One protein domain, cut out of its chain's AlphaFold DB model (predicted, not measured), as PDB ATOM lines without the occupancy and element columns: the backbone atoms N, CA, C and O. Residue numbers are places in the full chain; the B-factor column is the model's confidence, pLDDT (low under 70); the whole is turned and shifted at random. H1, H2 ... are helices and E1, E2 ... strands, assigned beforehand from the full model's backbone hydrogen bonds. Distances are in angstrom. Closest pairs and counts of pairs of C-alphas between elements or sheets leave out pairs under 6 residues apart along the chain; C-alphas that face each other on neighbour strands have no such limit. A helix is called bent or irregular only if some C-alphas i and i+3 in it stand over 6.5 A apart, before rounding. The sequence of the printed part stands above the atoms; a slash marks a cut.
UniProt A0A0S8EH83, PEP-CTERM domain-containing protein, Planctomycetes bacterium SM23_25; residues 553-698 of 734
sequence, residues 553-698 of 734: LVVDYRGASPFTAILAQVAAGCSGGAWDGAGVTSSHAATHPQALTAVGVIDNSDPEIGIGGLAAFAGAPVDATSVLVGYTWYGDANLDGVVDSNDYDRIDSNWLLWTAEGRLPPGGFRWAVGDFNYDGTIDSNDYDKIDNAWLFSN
ATOM      1  N   LEU A 553      47.467  43.554 114.723       98.62
ATOM      2  CA  LEU A 553      47.160  44.975 114.770       98.62
ATOM      3  C   LEU A 553      47.883  45.588 115.972       98.62
ATOM      4  O   LEU A 553      47.739  45.117 117.099       98.62
ATOM      5  N   VAL A 554      48.617  46.673 115.741       98.62
ATOM      6  CA  VAL A 554      49.191  47.506 116.803       98.62
ATOM      7  C   VAL A 554      48.606  48.908 116.717       98.62
ATOM      8  O   VAL A 554      48.611  49.522 115.649       98.62
ATOM      9  N   VAL A 555      48.117  49.418 117.847       98.50
ATOM     10  CA  VAL A 555      47.587  50.782 117.972       98.50
ATOM     11  C   VAL A 555      48.483  51.589 118.911       98.50
ATOM     12  O   VAL A 555      48.387  51.441 120.129       98.50
ATOM     13  N   ASP A 556      49.353  52.425 118.345       97.94
ATOM     14  CA  ASP A 556      50.207  53.379 119.063       97.94
ATOM     15  C   ASP A 556      49.385  54.601 119.503       97.94
ATOM     16  O   ASP A 556      48.620  55.165 118.718       97.94
ATOM     17  N   TYR A 557      49.506  55.032 120.757       96.94
ATOM     18  CA  TYR A 557      48.698  56.125 121.297       96.94
ATOM     19  C   TYR A 557      49.531  57.166 122.047       96.94
ATOM     20  O   TYR A 557      50.434  56.874 122.814       96.94
ATOM     21  N   ARG A 558      49.178  58.448 121.891       91.81
ATOM     22  CA  ARG A 558      49.876  59.574 122.560       91.81
ATOM     23  C   ARG A 558      49.125  60.152 123.760       91.81
ATOM     24  O   ARG A 558      49.581  61.121 124.368       91.81
ATOM     25  N   GLY A 559      47.941  59.619 124.056       92.19
ATOM     26  CA  GLY A 559      47.000  60.155 125.038       92.19
ATOM     27  C   GLY A 559      46.385  59.061 125.903       92.19
ATOM     28  O   GLY A 559      47.093  58.199 126.410       92.19
ATOM     29  N   ALA A 560      45.066  59.114 126.097       93.44
ATOM     30  CA  ALA A 560      44.354  58.033 126.768       93.44
ATOM     31  C   ALA A 560      44.476  56.739 125.952       93.44
ATOM     32  O   ALA A 560      44.311  56.772 124.732       93.44
ATOM     33  N   SER A 561      44.738  55.625 126.635       95.00
ATOM     34  CA  SER A 561      44.787  54.316 125.990       95.00
ATOM     35  C   SER A 561      43.433  53.976 125.341       95.00
ATOM     36  O   SER A 561      42.394  54.115 125.999       95.00
ATOM     37  N   PRO A 562      43.415  53.509 124.076       97.06
ATOM     38  CA  PRO A 562      42.209  53.026 123.412       97.06
ATOM     39  C   PRO A 562      41.846  51.583 123.806       97.06
ATOM     40  O   PRO A 562      40.883  51.040 123.263       97.06
ATOM     41  N   PHE A 563      42.574  50.954 124.740       96.19
ATOM     42  CA  PHE A 563      42.459  49.530 125.072       96.19
ATOM     43  C   PHE A 563      41.021  49.051 125.286       96.19
ATOM     44  O   PHE A 563      40.620  48.078 124.665       96.19
ATOM     45  N   THR A 564      40.203  49.751 126.079       95.75
ATOM     46  CA  THR A 564      38.807  49.338 126.323       95.75
ATOM     47  C   THR A 564      37.974  49.274 125.039       95.75
ATOM     48  O   THR A 564      37.143  48.380 124.889       95.75
ATOM     49  N   ALA A 565      38.190  50.203 124.104       96.88
ATOM     50  CA  ALA A 565      37.474  50.212 122.832       96.88
ATOM     51  C   ALA A 565      37.943  49.076 121.913       96.88
ATOM     52  O   ALA A 565      37.117  48.473 121.231       96.88
ATOM     53  N   ILE A 566      39.243  48.769 121.906       98.31
ATOM     54  CA  ILE A 566      39.803  47.657 121.123       98.31
ATOM     55  C   ILE A 566      39.392  46.307 121.721       98.31
ATOM     56  O   ILE A 566      38.940  45.435 120.987       98.31
ATOM     57  N   LEU A 567      39.447  46.156 123.046       97.50
ATOM     58  CA  LEU A 567      38.986  44.972 123.774       97.50
ATOM     59  C   LEU A 567      37.531  44.642 123.435       97.50
ATOM     60  O   LEU A 567      37.223  43.500 123.116       97.50
ATOM     61  N   ALA A 568      36.647  45.642 123.434       97.25
ATOM     62  CA  ALA A 568      35.250  45.446 123.054       97.25
ATOM     63  C   ALA A 568      35.094  44.977 121.595       97.25
ATOM     64  O   ALA A 568      34.228  44.153 121.307       97.25
ATOM     65  N   GLN A 569      35.934  45.473 120.680       98.31
ATOM     66  CA  GLN A 569      35.937  45.043 119.278       98.31
ATOM     67  C   GLN A 569      36.455  43.601 119.124       98.31
ATOM     68  O   GLN A 569      35.894  42.846 118.333       98.31
ATOM     69  N   VAL A 570      37.470  43.189 119.891       98.50
ATOM     70  CA  VAL A 570      37.975  41.800 119.904       98.50
ATOM     71  C   VAL A 570      36.954  40.845 120.531       98.50
ATOM     72  O   VAL A 570      36.662  39.795 119.963       98.50
ATOM     73  N   ALA A 571      36.336  41.225 121.653       97.62
ATOM     74  CA  ALA A 571      35.292  40.437 122.311       97.62
ATOM     75  C   ALA A 571      34.062  40.235 121.409       97.62
ATOM     76  O   ALA A 571      33.494  39.144 121.351       97.62
ATOM     77  N   ALA A 572      33.670  41.269 120.654       97.62
ATOM     78  CA  ALA A 572      32.608  41.156 119.658       97.62
ATOM     79  C   ALA A 572      32.980  40.174 118.530       97.62
ATOM     80  O   ALA A 572      32.148  39.348 118.151       97.62
ATOM     81  N   GLY A 573      34.233  40.209 118.054       97.81
ATOM     82  CA  GLY A 573      34.745  39.273 117.048       97.81
ATOM     83  C   GLY A 573      34.831  37.828 117.549       97.81
ATOM     84  O   GLY A 573      34.524  36.905 116.796       97.81
ATOM     85  N   CYS A 574      35.160  37.635 118.833       97.75
ATOM     86  CA  CYS A 574      35.233  36.331 119.500       97.75
ATOM     87  C   CYS A 574      33.928  35.534 119.366       97.75
ATOM     88  O   CYS A 574      33.981  34.334 119.096       97.75
ATOM     89  N   SER A 575      32.757  36.176 119.499       96.25
ATOM     90  CA  SER A 575      31.447  35.535 119.266       96.25
ATOM     91  C   SER A 575      31.281  34.214 120.052       96.25
ATOM     92  O   SER A 575      30.892  33.176 119.518       96.25
ATOM     93  N   GLY A 576      31.666  34.209 121.336       91.94
ATOM     94  CA  GLY A 576      31.652  32.998 122.176       91.94
ATOM     95  C   GLY A 576      32.705  31.945 121.793       91.94
ATOM     96  O   GLY A 576      32.543  30.760 122.089       91.94
ATOM     97  N   GLY A 577      33.774  32.363 121.116       94.06
ATOM     98  CA  GLY A 577      34.879  31.529 120.647       94.06
ATOM     99  C   GLY A 577      34.715  30.977 119.230       94.06
ATOM    100  O   GLY A 577      35.565  30.198 118.802       94.06
ATOM    101  N   ALA A 578      33.651  31.359 118.517       96.06
ATOM    102  CA  ALA A 578      33.450  31.010 117.111       96.06
ATOM    103  C   ALA A 578      34.334  31.832 116.156       96.06
ATOM    104  O   ALA A 578      34.603  31.376 115.046       96.06
ATOM    105  N   TRP A 579      34.796  33.017 116.583       97.62
ATOM    106  CA  TRP A 579      35.632  33.930 115.788       97.62
ATOM    107  C   TRP A 579      35.009  34.339 114.439       97.62
ATOM    108  O   TRP A 579      35.698  34.626 113.462       97.62
ATOM    109  N   ASP A 580      33.681  34.397 114.380       95.12
ATOM    110  CA  ASP A 580      32.900  34.806 113.209       95.12
ATOM    111  C   ASP A 580      32.108  36.109 113.436       95.12
ATOM    112  O   ASP A 580      31.292  36.506 112.600       95.12
ATOM    113  N   GLY A 581      32.352  36.785 114.564       96.12
ATOM    114  CA  GLY A 581      31.664  38.011 114.948       96.12
ATOM    115  C   GLY A 581      32.119  39.252 114.175       96.12
ATOM    116  O   GLY A 581      33.191  39.301 113.568       96.12
ATOM    117  N   ALA A 582      31.293  40.301 114.229       95.25
ATOM    118  CA  ALA A 582      31.714  41.645 113.833       95.25
ATOM    119  C   ALA A 582      32.699  42.206 114.869       95.25
ATOM    120  O   ALA A 582      32.589  41.892 116.051       95.25
ATOM    121  N   GLY A 583      33.627  43.060 114.449       97.88
ATOM    122  CA  GLY A 583      34.732  43.511 115.288       97.88
ATOM    123  C   GLY A 583      36.088  43.075 114.740       97.88
ATOM    124  O   GLY A 583      36.259  42.927 113.529       97.88
ATOM    125  N   VAL A 584      37.048  42.856 115.638       98.69
ATOM    126  CA  VAL A 584      38.368  42.303 115.303       98.69
ATOM    127  C   VAL A 584      38.336  40.792 115.504       98.69
ATOM    128  O   VAL A 584      38.050  40.323 116.602       98.69
ATOM    129  N   THR A 585      38.623  40.032 114.450       98.56
ATOM    130  CA  THR A 585      38.544  38.565 114.449       98.56
ATOM    131  C   THR A 585      39.724  37.917 113.713       98.56
ATOM    132  O   THR A 585      40.608  38.608 113.208       98.56
ATOM    133  N   SER A 586      39.743  36.583 113.648       98.19
ATOM    134  CA  SER A 586      40.657  35.795 112.828       98.19
ATOM    135  C   SER A 586      39.922  34.634 112.158       98.19
ATOM    136  O   SER A 586      39.419  33.722 112.818       98.19
ATOM    137  N   SER A 587      39.929  34.617 110.826       97.25
ATOM    138  CA  SER A 587      39.450  33.484 110.024       97.25
ATOM    139  C   SER A 587      40.236  32.197 110.285       97.25
ATOM    140  O   SER A 587      39.690  31.101 110.135       97.25
ATOM    141  N   HIS A 588      41.497  32.305 110.711       96.62
ATOM    142  CA  HIS A 588      42.321  31.153 111.079       96.62
ATOM    143  C   HIS A 588      41.907  30.606 112.447       96.62
ATOM    144  O   HIS A 588      41.762  29.395 112.592       96.62
ATOM    145  N   ALA A 589      41.585  31.478 113.408       97.19
ATOM    146  CA  ALA A 589      41.027  31.051 114.687       97.19
ATOM    147  C   ALA A 589      39.663  30.363 114.523       97.19
ATOM    148  O   ALA A 589      39.449  29.287 115.080       97.19
ATOM    149  N   ALA A 590      38.785  30.927 113.686       97.75
ATOM    150  CA  ALA A 590      37.458  30.376 113.396       97.75
ATOM    151  C   ALA A 590      37.500  28.982 112.749       97.75
ATOM    152  O   ALA A 590      36.601  28.164 112.941       97.75
ATOM    153  N   THR A 591      38.541  28.707 111.958       96.88
ATOM    154  CA  THR A 591      38.675  27.459 111.190       96.88
ATOM    155  C   THR A 591      39.704  26.489 111.765       96.88
ATOM    156  O   THR A 591      39.898  25.407 111.201       96.88
ATOM    157  N   HIS A 592      40.331  26.819 112.900       94.81
ATOM    158  CA  HIS A 592      41.314  25.950 113.533       94.81
ATOM    159  C   HIS A 592      40.665  24.595 113.882       94.81
ATOM    160  O   HIS A 592      39.714  24.564 114.667       94.81
ATOM    161  N   PRO A 593      41.172  23.448 113.381       91.19
ATOM    162  CA  PRO A 593      40.470  22.158 113.467       91.19
ATOM    163  C   PRO A 593      40.118  21.696 114.886       91.19
ATOM    164  O   PRO A 593      39.187  20.920 115.082       91.19
ATOM    165  N   GLN A 594      40.898  22.152 115.865       92.25
ATOM    166  CA  GLN A 594      40.742  21.841 117.287       92.25
ATOM    167  C   GLN A 594      40.284  23.047 118.131       92.25
ATOM    168  O   GLN A 594      40.247  22.929 119.349       92.25
ATOM    169  N   ALA A 595      39.970  24.192 117.505       94.00
ATOM    170  CA  ALA A 595      39.559  25.433 118.175       94.00
ATOM    171  C   ALA A 595      40.505  25.885 119.314       94.00
ATOM    172  O   ALA A 595      40.056  26.289 120.384       94.00
ATOM    173  N   LEU A 596      41.822  25.789 119.087       95.56
ATOM    174  CA  LEU A 596      42.861  26.068 120.093       95.56
ATOM    175  C   LEU A 596      43.404  27.495 120.026       95.56
ATOM    176  O   LEU A 596      44.162  27.903 120.898       95.56
ATOM    177  N   THR A 597      43.047  28.243 118.992       97.06
ATOM    178  CA  THR A 597      43.604  29.563 118.696       97.06
ATOM    179  C   THR A 597      42.551  30.652 118.821       97.06
ATOM    180  O   THR A 597      41.347  30.397 118.741       97.06
ATOM    181  N   ALA A 598      43.025  31.875 118.999       97.88
ATOM    182  CA  ALA A 598      42.244  33.036 119.372       97.88
ATOM    183  C   ALA A 598      42.874  34.327 118.839       97.88
ATOM    184  O   ALA A 598      43.971  34.319 118.283       97.88
ATOM    185  N   VAL A 599      42.182  35.446 119.046       98.38
ATOM    186  CA  VAL A 599      42.784  36.780 118.999       98.38
ATOM    187  C   VAL A 599      42.951  37.277 120.431       98.38
ATOM    188  O   VAL A 599      41.965  37.451 121.151       98.38
ATOM    189  N   GLY A 600      44.195  37.497 120.843       97.62
ATOM    190  CA  GLY A 600      44.535  38.068 122.142       97.62
ATOM    191  C   GLY A 600      44.761  39.576 122.051       97.62
ATOM    192  O   GLY A 600      45.167  40.081 121.000       97.62
ATOM    193  N   VAL A 601      44.492  40.303 123.140       97.69
ATOM    194  CA  VAL A 601      44.695  41.760 123.219       97.69
ATOM    195  C   VAL A 601      45.317  42.191 124.543       97.69
ATOM    196  O   VAL A 601      44.834  41.837 125.618       97.69
ATOM    197  N   ILE A 602      46.371  43.002 124.464       95.94
ATOM    198  CA  ILE A 602      47.114  43.529 125.617       95.94
ATOM    199  C   ILE A 602      47.360  45.025 125.425       95.94
ATOM    200  O   ILE A 602      47.696  45.475 124.333       95.94
ATOM    201  N   ASP A 603      47.217  45.815 126.487       95.69
ATOM    202  CA  ASP A 603      47.780  47.167 126.531       95.69
ATOM    203  C   ASP A 603      49.229  47.069 127.002       95.69
ATOM    204  O   ASP A 603      49.489  46.599 128.103       95.69
ATOM    205  N   ASN A 604      50.195  47.519 126.210       95.25
ATOM    206  CA  ASN A 604      51.603  47.418 126.581       95.25
ATOM    207  C   ASN A 604      51.985  48.334 127.765       95.25
ATOM    208  O   ASN A 604      53.110  48.263 128.263       95.25
ATOM    209  N   SER A 605      51.057  49.170 128.243       93.38
ATOM    210  CA  SER A 605      51.180  49.924 129.497       93.38
ATOM    211  C   SER A 605      50.679  49.159 130.727       93.38
ATOM    212  O   SER A 605      50.640  49.738 131.817       93.38
ATOM    213  N   ASP A 606      50.287  47.888 130.564       89.38
ATOM    214  CA  ASP A 606      49.722  47.066 131.630       89.38
ATOM    215  C   ASP A 606      50.575  47.143 132.910       89.38
ATOM    216  O   ASP A 606      51.796  46.949 132.857       89.38
ATOM    217  N   PRO A 607      49.968  47.458 134.070       81.12
ATOM    218  CA  PRO A 607      50.704  47.607 135.320       81.12
ATOM    219  C   PRO A 607      51.231  46.279 135.884       81.12
ATOM    220  O   PRO A 607      52.031  46.298 136.825       81.12
ATOM    221  N   GLU A 608      50.767  45.138 135.378       78.94
ATOM    222  CA  GLU A 608      51.155  43.818 135.851       78.94
ATOM    223  C   GLU A 608      52.513  43.389 135.272       78.94
ATOM    224  O   GLU A 608      52.807  43.507 134.078       78.94
ATOM    225  N   ILE A 609      53.398  42.931 136.162       73.19
ATOM    226  CA  ILE A 609      54.799  42.656 135.831       73.19
ATOM    227  C   ILE A 609      54.875  41.514 134.814       73.19
ATOM    228  O   ILE A 609      54.371  40.425 135.062       73.19
ATOM    229  N   GLY A 610      55.584  41.744 133.705       72.25
ATOM    230  CA  GLY A 610      55.819  40.721 132.683       72.25
ATOM    231  C   GLY A 610      54.678  40.551 131.676       72.25
ATOM    232  O   GLY A 610      54.698  39.571 130.936       72.25
ATOM    233  N   ILE A 611      53.707  41.471 131.653       78.75
ATOM    234  CA  ILE A 611      52.677  41.581 130.606       78.75
ATOM    235  C   ILE A 611      52.971  42.793 129.709       78.75
ATOM    236  O   ILE A 611      53.110  42.645 128.499       78.75
ATOM    237  N   GLY A 612      53.109  43.983 130.304       82.69
ATOM    238  CA  GLY A 612      53.455  45.218 129.596       82.69
ATOM    239  C   GLY A 612      54.962  45.494 129.519       82.69
ATOM    240  O   GLY A 612      55.799  44.765 130.060       82.69
ATOM    241  N   GLY A 613      55.321  46.604 128.874       86.69
ATOM    242  CA  GLY A 613      56.705  47.052 128.711       86.69
ATOM    243  C   GLY A 613      57.502  46.263 127.669       86.69
ATOM    244  O   GLY A 613      58.736  46.284 127.700       86.69
ATOM    245  N   LEU A 614      56.820  45.576 126.752       90.12
ATOM    246  CA  LEU A 614      57.448  44.908 125.619       90.12
ATOM    247  C   LEU A 614      58.160  45.942 124.740       90.12
ATOM    248  O   LEU A 614      57.608  46.995 124.430       90.12
ATOM    249  N   ALA A 615      59.391  45.632 124.336       92.19
ATOM    250  CA  ALA A 615      60.154  46.451 123.388       92.19
ATOM    251  C   ALA A 615      59.920  46.033 121.926       92.19
ATOM    252  O   ALA A 615      60.305  46.745 120.998       92.19
ATOM    253  N   ALA A 616      59.338  44.850 121.720       93.00
ATOM    254  CA  ALA A 616      58.999  44.314 120.415       93.00
ATOM    255  C   ALA A 616      57.771  43.405 120.514       93.00
ATOM    256  O   ALA A 616      57.567  42.746 121.532       93.00
ATOM    257  N   PHE A 617      57.004  43.349 119.432       93.50
ATOM    258  CA  PHE A 617      55.847  42.483 119.255       93.50
ATOM    259  C   PHE A 617      55.870  41.927 117.830       93.50
ATOM    260  O   PHE A 617      56.152  42.669 116.890       93.50
ATOM    261  N   ALA A 618      55.676  40.613 117.672       90.19
ATOM    262  CA  ALA A 618      55.779  39.919 116.380       90.19
ATOM    263  C   ALA A 618      57.065  40.252 115.577       90.19
ATOM    264  O   ALA A 618      57.064  40.334 114.351       90.19
ATOM    265  N   GLY A 619      58.186  40.470 116.279       89.25
ATOM    266  CA  GLY A 619      59.483  40.800 115.673       89.25
ATOM    267  C   GLY A 619      59.674  42.269 115.273       89.25
ATOM    268  O   GLY A 619      60.758  42.620 114.806       89.25
ATOM    269  N   ALA A 620      58.682  43.133 115.493       93.00
ATOM    270  CA  ALA A 620      58.748  44.555 115.175       93.00
ATOM    271  C   ALA A 620      58.789  45.428 116.448       93.00
ATOM    272  O   ALA A 620      58.187  45.059 117.458       93.00
ATOM    273  N   PRO A 621      59.494  46.576 116.446       96.25
ATOM    274  CA  PRO A 621      59.554  47.469 117.604       96.25
ATOM    275  C   PRO A 621      58.181  48.007 118.029       96.25
ATOM    276  O   PRO A 621      57.390  48.424 117.183       96.25
ATOM    277  N   VAL A 622      57.942  48.064 119.338       96.00
ATOM    278  CA  VAL A 622      56.792  48.737 119.969       96.00
ATOM    279  C   VAL A 622      57.266  49.484 121.216       96.00
ATOM    280  O   VAL A 622      58.387  49.269 121.685       96.00
ATOM    281  N   ASP A 623      56.430  50.361 121.760       94.12
ATOM    282  CA  ASP A 623      56.694  51.024 123.035       94.12
ATOM    283  C   ASP A 623      55.563  50.793 124.045       94.12
ATOM    284  O   ASP A 623      54.561  50.140 123.752       94.12
ATOM    285  N   ALA A 624      55.743  51.297 125.268       93.75
ATOM    286  CA  ALA A 624      54.787  51.103 126.356       93.75
ATOM    287  C   ALA A 624      53.401  51.707 126.069       93.75
ATOM    288  O   ALA A 624      52.447  51.360 126.752       93.75
ATOM    289  N   THR A 625      53.268  52.600 125.088       95.69
ATOM    290  CA  THR A 625      52.011  53.255 124.717       95.69
ATOM    291  C   THR A 625      51.403  52.640 123.459       95.69
ATOM    292  O   THR A 625      50.967  53.336 122.551       95.69
ATOM    293  N   SER A 626      51.348  51.309 123.414       97.19
ATOM    294  CA  SER A 626      50.796  50.543 122.294       97.19
ATOM    295  C   SER A 626      49.766  49.524 122.780       97.19
ATOM    296  O   SER A 626      50.021  48.803 123.738       97.19
ATOM    297  N   VAL A 627      48.619  49.411 122.109       97.88
ATOM    298  CA  VAL A 627      47.722  48.251 122.259       97.88
ATOM    299  C   VAL A 627      48.111  47.207 121.220       97.88
ATOM    300  O   VAL A 627      48.180  47.514 120.031       97.88
ATOM    301  N   LEU A 628      48.374  45.986 121.674       97.88
ATOM    302  CA  LEU A 628      48.841  44.859 120.877       97.88
ATOM    303  C   LEU A 628      47.694  43.871 120.701       97.88
ATOM    304  O   LEU A 628      47.113  43.420 121.686       97.88
ATOM    305  N   VAL A 629      47.365  43.545 119.456       98.44
ATOM    306  CA  VAL A 629      46.331  42.570 119.102       98.44
ATOM    307  C   VAL A 629      46.940  41.565 118.138       98.44
ATOM    308  O   VAL A 629      47.494  41.959 117.112       98.44
ATOM    309  N   GLY A 630      46.836  40.276 118.434       96.75
ATOM    310  CA  GLY A 630      47.457  39.249 117.603       96.75
ATOM    311  C   GLY A 630      46.702  37.936 117.611       96.75
ATOM    312  O   GLY A 630      46.051  37.582 118.595       96.75
ATOM    313  N   TYR A 631      46.814  37.209 116.502       97.31
ATOM    314  CA  TYR A 631      46.467  35.796 116.455       97.31
ATOM    315  C   TYR A 631      47.413  35.000 117.361       97.31
ATOM    316  O   TYR A 631      48.633  35.089 117.220       97.31
ATOM    317  N   THR A 632      46.853  34.251 118.306       96.56
ATOM    318  CA  THR A 632      47.624  33.482 119.286       96.56
ATOM    319  C   THR A 632      46.916  32.176 119.698       96.56
ATOM    320  O   THR A 632      45.814  31.876 119.232       96.56
ATOM    321  N   TRP A 633      47.537  31.367 120.555       97.19
ATOM    322  CA  TRP A 633      46.891  30.284 121.289       97.19
ATOM    323  C   TRP A 633      45.920  30.834 122.335       97.19
ATOM    324  O   TRP A 633      46.192  31.833 122.998       97.19
ATOM    325  N   TYR A 634      44.806  30.136 122.557       97.44
ATOM    326  CA  TYR A 634      44.051  30.323 123.791       97.44
ATOM    327  C   TYR A 634      44.977  30.093 124.986       97.44
ATOM    328  O   TYR A 634      45.628  29.056 125.067       97.44
ATOM    329  N   GLY A 635      45.029  31.048 125.910       95.94
ATOM    330  CA  GLY A 635      45.873  30.922 127.090       95.94
ATOM    331  C   GLY A 635      47.240  31.596 127.011       95.94
ATOM    332  O   GLY A 635      47.845  31.762 128.056       95.94
ATOM    333  N   ASP A 636      47.721  32.014 125.835       95.38
ATOM    334  CA  ASP A 636      48.973  32.783 125.719       95.38
ATOM    335  C   ASP A 636      48.732  34.213 126.229       95.38
ATOM    336  O   ASP A 636      48.258  35.097 125.505       95.38
ATOM    337  N   ALA A 637      48.982  34.426 127.519       93.88
ATOM    338  CA  ALA A 637      48.567  35.617 128.245       93.88
ATOM    339  C   ALA A 637      49.511  36.808 128.034       93.88
ATOM    340  O   ALA A 637      49.146  37.935 128.370       93.88
ATOM    341  N   ASN A 638      50.710  36.596 127.489       89.94
ATOM    342  CA  ASN A 638      51.684  37.647 127.173       89.94
ATOM    343  C   ASN A 638      51.936  37.833 125.665       89.94
ATOM    344  O   ASN A 638      52.743  38.689 125.300       89.94
ATOM    345  N   LEU A 639      51.215  37.102 124.810       92.75
ATOM    346  CA  LEU A 639      51.329  37.130 123.350       92.75
ATOM    347  C   LEU A 639      52.743  36.806 122.842       92.75
ATOM    348  O   LEU A 639      53.197  37.399 121.856       92.75
ATOM    349  N   ASP A 640      53.455  35.896 123.511       89.44
ATOM    350  CA  ASP A 640      54.787  35.458 123.072       89.44
ATOM    351  C   ASP A 640      54.754  34.263 122.098       89.44
ATOM    352  O   ASP A 640      55.787  33.864 121.542       89.44
ATOM    353  N   GLY A 641      53.550  33.764 121.805       90.94
ATOM    354  CA  GLY A 641      53.278  32.673 120.882       90.94
ATOM    355  C   GLY A 641      53.372  31.294 121.526       90.94
ATOM    356  O   GLY A 641      53.243  30.295 120.813       90.94
ATOM    357  N   VAL A 642      53.604  31.202 122.834       92.56
ATOM    358  CA  VAL A 642      53.684  29.951 123.590       92.56
ATOM    359  C   VAL A 642      52.663  30.003 124.725       92.56
ATOM    360  O   VAL A 642      52.398  31.049 125.288       92.56
ATOM    361  N   VAL A 643      52.060  28.858 125.043       95.81
ATOM    362  CA  VAL A 643      51.355  28.689 126.322       95.81
ATOM    363  C   VAL A 643      52.340  27.995 127.244       95.81
ATOM    364  O   VAL A 643      52.801  26.919 126.873       95.81
ATOM    365  N   ASP A 644      52.706  28.568 128.388       93.44
ATOM    366  CA  ASP A 644      53.630  27.949 129.346       93.44
ATOM    367  C   ASP A 644      53.281  28.232 130.822       93.44
ATOM    368  O   ASP A 644      52.186  28.680 131.163       93.44
ATOM    369  N   SER A 645      54.194  27.901 131.744       94.62
ATOM    370  CA  SER A 645      53.965  28.102 133.181       94.62
ATOM    371  C   SER A 645      53.742  29.565 133.566       94.62
ATOM    372  O   SER A 645      53.049  29.817 134.546       94.62
ATOM    373  N   ASN A 646      54.304  30.522 132.821       91.94
ATOM    374  CA  ASN A 646      54.097  31.942 133.093       91.94
ATOM    375  C   ASN A 646      52.639  32.340 132.841       91.94
ATOM    376  O   ASN A 646      52.113  33.206 133.539       91.94
ATOM    377  N   ASP A 647      51.973  31.711 131.874       95.06
ATOM    378  CA  ASP A 647      50.561  31.965 131.588       95.06
ATOM    379  C   ASP A 647      49.642  31.373 132.649       95.06
ATOM    380  O   ASP A 647      48.724  32.048 133.124       95.06
ATOM    381  N   TYR A 648      49.942  30.151 133.098       96.12
ATOM    382  CA  TYR A 648      49.250  29.535 134.230       96.12
ATOM    383  C   TYR A 648      49.399  30.359 135.510       96.12
ATOM    384  O   TYR A 648      48.410  30.617 136.196       96.12
ATOM    385  N   ASP A 649      50.609  30.847 135.800       94.44
ATOM    386  CA  ASP A 649      50.862  31.685 136.973       94.44
ATOM    387  C   ASP A 649      49.987  32.955 136.969       94.44
ATOM    388  O   ASP A 649      49.549  33.404 138.035       94.44
ATOM    389  N   ARG A 650      49.683  33.521 135.790       93.00
ATOM    390  CA  ARG A 650      48.827  34.715 135.644       93.00
ATOM    391  C   ARG A 650      47.363  34.415 135.948       93.00
ATOM    392  O   ARG A 650      46.782  35.101 136.795       93.00
ATOM    393  N   ILE A 651      46.771  33.408 135.299       95.62
ATOM    394  CA  ILE A 651      45.364  33.052 135.547       95.62
ATOM    395  C   ILE A 651      45.163  32.570 136.990       95.62
ATOM    396  O   ILE A 651      44.233  33.023 137.653       95.62
ATOM    397  N   ASP A 652      46.079  31.762 137.537       95.75
ATOM    398  CA  ASP A 652      45.987  31.246 138.909       95.75
ATOM    399  C   ASP A 652      46.079  32.360 139.958       95.75
ATOM    400  O   ASP A 652      45.311  32.388 140.930       95.75
ATOM    401  N   SER A 653      46.996  33.312 139.758       93.00
ATOM    402  CA  SER A 653      47.151  34.458 140.660       93.00
ATOM    403  C   SER A 653      45.904  35.342 140.659       93.00
ATOM    404  O   SER A 653      45.432  35.760 141.722       93.00
ATOM    405  N   ASN A 654      45.330  35.599 139.484       93.38
ATOM    406  CA  ASN A 654      44.159  36.462 139.346       93.38
ATOM    407  C   ASN A 654      42.855  35.761 139.760       93.38
ATOM    408  O   ASN A 654      41.994  36.391 140.382       93.38
ATOM    409  N   TRP A 655      42.744  34.449 139.551       94.44
ATOM    410  CA  TRP A 655      41.681  33.623 140.123       94.44
ATOM    411  C   TRP A 655      41.701  33.654 141.656       94.44
ATOM    412  O   TRP A 655      40.647  33.802 142.286       94.44
ATOM    413  N   LEU A 656      42.884  33.561 142.281       94.06
ATOM    414  CA  LEU A 656      43.025  33.644 143.737       94.06
ATOM    415  C   LEU A 656      42.600  35.023 144.271       94.06
ATOM    416  O   LEU A 656      41.843  35.096 145.243       94.06
ATOM    417  N   LEU A 657      43.033  36.110 143.623       91.31
ATOM    418  CA  LEU A 657      42.612  37.476 143.969       91.31
ATOM    419  C   LEU A 657      41.085  37.635 143.885       91.31
ATOM    420  O   LEU A 657      40.462  38.186 144.800       91.31
ATOM    421  N   TRP A 658      40.477  37.107 142.824       92.38
ATOM    422  CA  TRP A 658      39.037  37.189 142.607       92.38
ATOM    423  C   TRP A 658      38.243  36.371 143.628       92.38
ATOM    424  O   TRP A 658      37.377  36.907 144.323       92.38
ATOM    425  N   THR A 659      38.550  35.083 143.760       92.62
ATOM    426  CA  THR A 659      37.695  34.136 144.491       92.62
ATOM    427  C   THR A 659      37.995  34.049 145.982       92.62
ATOM    428  O   THR A 659      37.072  33.845 146.774       92.62
ATOM    429  N   ALA A 660      39.256  34.222 146.391       91.25
ATOM    430  CA  ALA A 660      39.640  34.154 147.799       91.25
ATOM    431  C   ALA A 660      39.637  35.531 148.473       91.25
ATOM    432  O   ALA A 660      39.264  35.630 149.645       91.25
ATOM    433  N   GLU A 661      40.026  36.591 147.757       91.88
ATOM    434  CA  GLU A 661      40.097  37.945 148.326       91.88
ATOM    435  C   GLU A 661      38.897  38.835 147.970       91.88
ATOM    436  O   GLU A 661      38.725  39.889 148.591       91.88
ATOM    437  N   GLY A 662      38.054  38.434 147.011       89.25
ATOM    438  CA  GLY A 662      36.926  39.243 146.539       89.25
ATOM    439  C   GLY A 662      37.371  40.532 145.843       89.25
ATOM    440  O   GLY A 662      36.661  41.540 145.895       89.25
ATOM    441  N   ARG A 663      38.577  40.537 145.262       90.38
ATOM    442  CA  ARG A 663      39.197  41.700 144.619       90.38
ATOM    443  C   ARG A 663      39.270  41.490 143.118       90.38
ATOM    444  O   ARG A 663      39.636  40.419 142.657       90.38
ATOM    445  N   LEU A 664      38.964  42.536 142.359       88.88
ATOM    446  CA  LEU A 664      39.195  42.521 140.920       88.88
ATOM    447  C   LEU A 664      40.699  42.630 140.630       88.88
ATOM    448  O   LEU A 664      41.383  43.383 141.340       88.88
ATOM    449  N   PRO A 665      41.197  41.953 139.580       87.75
ATOM    450  CA  PRO A 665      42.522  42.217 139.036       87.75
ATOM    451  C   PRO A 665      42.719  43.721 138.787       87.75
ATOM    452  O   PRO A 665      41.775  44.400 138.357       87.75
ATOM    453  N   PRO A 666      43.915  44.285 139.037       85.19
ATOM    454  CA  PRO A 666      44.234  45.640 138.600       85.19
ATOM    455  C   PRO A 666      43.961  45.777 137.098       85.19
ATOM    456  O   PRO A 666      44.414  44.948 136.323       85.19
ATOM    457  N   GLY A 667      43.187  46.785 136.689       83.06
ATOM    458  CA  GLY A 667      42.774  46.943 135.286       83.06
ATOM    459  C   GLY A 667      41.551  46.114 134.860       83.06
ATOM    460  O   GLY A 667      41.066  46.308 133.750       83.06
ATOM    461  N   GLY A 668      40.997  45.275 135.743       89.31
ATOM    462  CA  GLY A 668      39.825  44.433 135.474       89.31
ATOM    463  C   GLY A 668      40.156  43.120 134.757       89.31
ATOM    464  O   GLY A 668      41.316  42.843 134.448       89.31
ATOM    465  N   PHE A 669      39.123  42.308 134.516       92.62
ATOM    466  CA  PHE A 669      39.233  41.077 133.732       92.62
ATOM    467  C   PHE A 669      39.546  41.401 132.270       92.62
ATOM    468  O   PHE A 669      38.948  42.305 131.682       92.62
ATOM    469  N   ARG A 670      40.559  40.720 131.736       93.50
ATOM    470  CA  ARG A 670      41.102  40.897 130.387       93.50
ATOM    471  C   ARG A 670      41.953  39.683 130.021       93.50
ATOM    472  O   ARG A 670      42.373  38.936 130.905       93.50
ATOM    473  N   TRP A 671      42.285  39.565 128.740       95.94
ATOM    474  CA  TRP A 671      43.098  38.479 128.190       95.94
ATOM    475  C   TRP A 671      44.355  38.169 129.015       95.94
ATOM    476  O   TRP A 671      44.558  37.041 129.447       95.94
ATOM    477  N   ALA A 672      45.161  39.195 129.313       94.00
ATOM    478  CA  ALA A 672      46.460  39.021 129.963       94.00
ATOM    479  C   ALA A 672      46.411  38.452 131.392       94.00
ATOM    480  O   ALA A 672      47.437  38.042 131.929       94.00
ATOM    481  N   VAL A 673      45.229  38.437 132.018       93.00
ATOM    482  CA  VAL A 673      45.026  37.932 133.387       93.00
ATOM    483  C   VAL A 673      44.162  36.681 133.446       93.00
ATOM    484  O   VAL A 673      43.817  36.242 134.541       93.00
ATOM    485  N   GLY A 674      43.821  36.105 132.292       94.88
ATOM    486  CA  GLY A 674      43.140  34.817 132.213       94.88
ATOM    487  C   GLY A 674      41.662  34.850 131.839       94.88
ATOM    488  O   GLY A 674      41.040  33.802 131.903       94.88
ATOM    489  N   ASP A 675      41.090  35.994 131.447       96.31
ATOM    490  CA  ASP A 675      39.772  36.019 130.781       96.31
ATOM    491  C   ASP A 675      39.988  35.738 129.284       96.31
ATOM    492  O   ASP A 675      40.185  36.651 128.474       96.31
ATOM    493  N   PHE A 676      40.076  34.453 128.939       97.81
ATOM    494  CA  PHE A 676      40.445  33.986 127.601       97.81
ATOM    495  C   PHE A 676      39.238  33.826 126.677       97.81
ATOM    496  O   PHE A 676      39.405  33.580 125.481       97.81
ATOM    497  N   ASN A 677      38.021  33.938 127.204       95.69
ATOM    498  CA  ASN A 677      36.791  33.847 126.422       95.69
ATOM    499  C   ASN A 677      36.073  35.211 126.248       95.69
ATOM    500  O   ASN A 677      35.160  35.299 125.420       95.69
ATOM    501  N   TYR A 678      36.543  36.262 126.935       97.06
ATOM    502  CA  TYR A 678      36.023  37.634 126.936       97.06
ATOM    503  C   TYR A 678      34.613  37.800 127.532       97.06
ATOM    504  O   TYR A 678      33.872  38.704 127.126       97.06
ATOM    505  N   ASP A 679      34.210  36.952 128.478       95.19
ATOM    506  CA  ASP A 679      32.911  37.044 129.159       95.19
ATOM    507  C   ASP A 679      32.922  37.955 130.402       95.19
ATOM    508  O   ASP A 679      31.860  38.263 130.962       95.19
ATOM    509  N   GLY A 680      34.097  38.469 130.780       94.00
ATOM    510  CA  GLY A 680      34.266  39.412 131.878       94.00
ATOM    511  C   GLY A 680      34.340  38.762 133.259       94.00
ATOM    512  O   GLY A 680      34.117  39.458 134.256       94.00
ATOM    513  N   THR A 681      34.635  37.465 133.352       93.44
ATOM    514  CA  THR A 681      35.044  36.782 134.586       93.44
ATOM    515  C   THR A 681      36.235  35.859 134.307       93.44
ATOM    516  O   THR A 681      36.583  35.614 133.166       93.44
ATOM    517  N   ILE A 682      36.894  35.380 135.363       95.75
ATOM    518  CA  ILE A 682      37.782  34.212 135.273       95.75
ATOM    519  C   ILE A 682      37.013  33.057 135.897       95.75
ATOM    520  O   ILE A 682      36.615  33.174 137.062       95.75
ATOM    521  N   ASP A 683      36.766  31.982 135.151       94.88
ATOM    522  CA  ASP A 683      36.130  30.764 135.659       94.88
ATOM    523  C   ASP A 683      36.633  29.469 134.990       94.88
ATOM    524  O   ASP A 683      37.679  29.436 134.345       94.88
ATOM    525  N   SER A 684      35.931  28.350 135.210       96.62
ATOM    526  CA  SER A 684      36.328  27.057 134.638       96.62
ATOM    527  C   SER A 684      36.369  27.055 133.110       96.62
ATOM    528  O   SER A 684      37.120  26.271 132.541       96.62
ATOM    529  N   ASN A 685      35.589  27.910 132.444       96.38
ATOM    530  CA  ASN A 685      35.584  27.999 130.989       96.38
ATOM    531  C   ASN A 685      36.911  28.557 130.467       96.38
ATOM    532  O   ASN A 685      37.351  28.131 129.404       96.38
ATOM    533  N   ASP A 686      37.564  29.464 131.198       97.88
ATOM    534  CA  ASP A 686      38.885  29.986 130.826       97.88
ATOM    535  C   ASP A 686      39.989  28.955 131.037       97.88
ATOM    536  O   ASP A 686      40.841  28.778 130.164       97.88
ATOM    537  N   TYR A 687      39.927  28.210 132.146       97.88
ATOM    538  CA  TYR A 687      40.808  27.062 132.370       97.88
ATOM    539  C   TYR A 687      40.659  26.021 131.257       97.88
ATOM    540  O   TYR A 687      41.659  25.567 130.707       97.88
ATOM    541  N   ASP A 688      39.426  25.725 130.833       96.88
ATOM    542  CA  ASP A 688      39.185  24.832 129.700       96.88
ATOM    543  C   ASP A 688      39.855  25.355 128.411       96.88
ATOM    544  O   ASP A 688      40.317  24.553 127.597       96.88
ATOM    545  N   LYS A 689      39.944  26.676 128.190       97.00
ATOM    546  CA  LYS A 689      40.630  27.248 127.015       97.00
ATOM    547  C   LYS A 689      42.139  27.003 127.059       97.00
ATOM    548  O   LYS A 689      42.671  26.415 126.113       97.00
ATOM    549  N   ILE A 690      42.809  27.424 128.134       97.81
ATOM    550  CA  ILE A 690      44.269  27.289 128.278       97.81
ATOM    551  C   ILE A 690      44.701  25.819 128.375       97.81
ATOM    552  O   ILE A 690      45.652  25.416 127.704       97.81
ATOM    553  N   ASP A 691      43.956  24.982 129.103       97.31
ATOM    554  CA  ASP A 691      44.270  23.560 129.270       97.31
ATOM    555  C   ASP A 691      44.160  22.794 127.954       97.31
ATOM    556  O   ASP A 691      45.021  21.970 127.641       97.31
ATOM    557  N   ASN A 692      43.125  23.069 127.151       95.44
ATOM    558  CA  ASN A 692      42.994  22.446 125.835       95.44
ATOM    559  C   ASN A 692      44.120  22.896 124.899       95.44
ATOM    560  O   ASN A 692      44.719  22.055 124.223       95.44
ATOM    561  N   ALA A 693      44.435  24.193 124.867       95.88
ATOM    562  CA  ALA A 693      45.533  24.701 124.053       95.88
ATOM    563  C   ALA A 693      46.862  24.044 124.439       95.88
ATOM    564  O   ALA A 693      47.507  23.461 123.569       95.88
ATOM    565  N   TRP A 694      47.226  24.033 125.724       95.56
ATOM    566  CA  TRP A 694      48.445  23.387 126.216       95.56
ATOM    567  C   TRP A 694      48.468  21.877 125.950       95.56
ATOM    568  O   TRP A 694      49.478  21.352 125.481       95.56
ATOM    569  N   LEU A 695      47.365  21.160 126.196       94.88
ATOM    570  CA  LEU A 695      47.292  19.706 126.008       94.88
ATOM    571  C   LEU A 695      47.576  19.290 124.559       94.88
ATOM    572  O   LEU A 695      48.229  18.270 124.324       94.88
ATOM    573  N   PHE A 696      47.064  20.054 123.592       92.44
ATOM    574  CA  PHE A 696      47.164  19.708 122.174       92.44
ATOM    575  C   PHE A 696      48.329  20.393 121.449       92.44
ATOM    576  O   PHE A 696      48.828  19.821 120.479       92.44
ATOM    577  N   SER A 697      48.799  21.555 121.914       90.00
ATOM    578  CA  SER A 697      50.022  22.193 121.406       90.00
ATOM    579  C   SER A 697      51.284  21.626 122.060       90.00
ATOM    580  O   SER A 697      52.352  21.639 121.453       90.00
ATOM    581  N   ASN A 698      51.176  21.105 123.289       88.94
ATOM    582  CA  ASN A 698      52.288  20.667 124.133       88.94
ATOM    583  C   ASN A 698      53.377  21.754 124.273       88.94
ATOM    584  O   ASN A 698      54.573  21.464 124.168       88.94
TER     585      ASN A 698
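AT A GLANCE: This is residues 553 to 698 of the 734 residues of the protein "PEP-CTERM domain-containing protein" of Planctomycetes bacterium SM23_25 (UniProt A0A0S8EH83). A small three-stranded sheet, E1 E4 E3, has H1 laid lengthwise over one face, with the short E2 and H2 close to E3. H4 grazes the sheet with its residues 689 to 697, and H3, which is not on the sheet, is near H4 and joined to it by the long loop of residues 660 to 683. The printed part has 146 residues, with four named helices and four named strands that follow along the chain as E1 H1 E2 H2 E3 E4 H3 H4; the sheet, in the order E1 E4 E3, is antiparallel. The class is mixed, helices and strands, though under half of the residues are in named elements. The whole is compact, with a radius of gyration of the C-alphas of 14.1 A, and rounded, spanning 38 by 38 by 27 A.

IN THESE COORDINATES: E1 is residues 553 to 556, 9.9 A long, beginning at C-alpha 553 (47.160, 44.975, 114.770). H1, residues 563 to 577, is 20.0 A long and irregular: C-alphas 573 and 576 are 8.7 A apart. E2 is residues 583 to 585 and H2 residues 587 to 591, 6.3 A and 6.2 A. E3, residues 597 to 603, is 19.7 A long. E4, residues 626 to 633, is 20.7 A long and bends by 52 degrees at residue 630. H3, residues 645 to 659, is 20.7 A long. H4, residues 684 to 697, is 19.7 A long and ends at C-alpha 697 (50.022, 22.193, 121.406).

HOW THE PARTS SIT: E4 is the inner strand. E1 and E4 are antiparallel at 162 degrees, with N 553 and O 629 2.9 A apart, within hydrogen-bond range. E3 and E4 form a hairpin at 161 degrees, with N 598 and O 632 at 2.8 A. H1 is on the sheet at a height over the sheet of 9.4 A, making two layers, a helix on one face of a sheet. It is over E3 and only just over E4, with 3 C-alphas, and runs along the strands, at 12 degrees to E3 on the local plane. The closest C-alphas of H1 and E2 are those of Gln 569 and Gly 583, 4.4 A apart. H2 is on the sheet, and its closest C-alpha to E3 is that of Ala 589, 5.0 A from that of Thr 597. H4 only grazes the sheet, with residues 689 to 697; the C-alphas of Trp 633 and Ala 693, the closest of E4 and H4, are 6.4 A apart. H3 is not on the sheet but is near H4, their closest C-alphas 8.1 A apart. In H2, H3 and H4 every O i to N i+4 pair is within hydrogen-bond range; in H1, 8 of 11 are.

THE WHOLE: The C-alphas farthest apart are those of Gly 559 and Phe 696, 40.5 A. The printed part has no cut. The links E3 to E4, E4 to H3 and H3 to H4 are long. Mean pLDDT of the printed part is 94.1, and no printed residue is under 70.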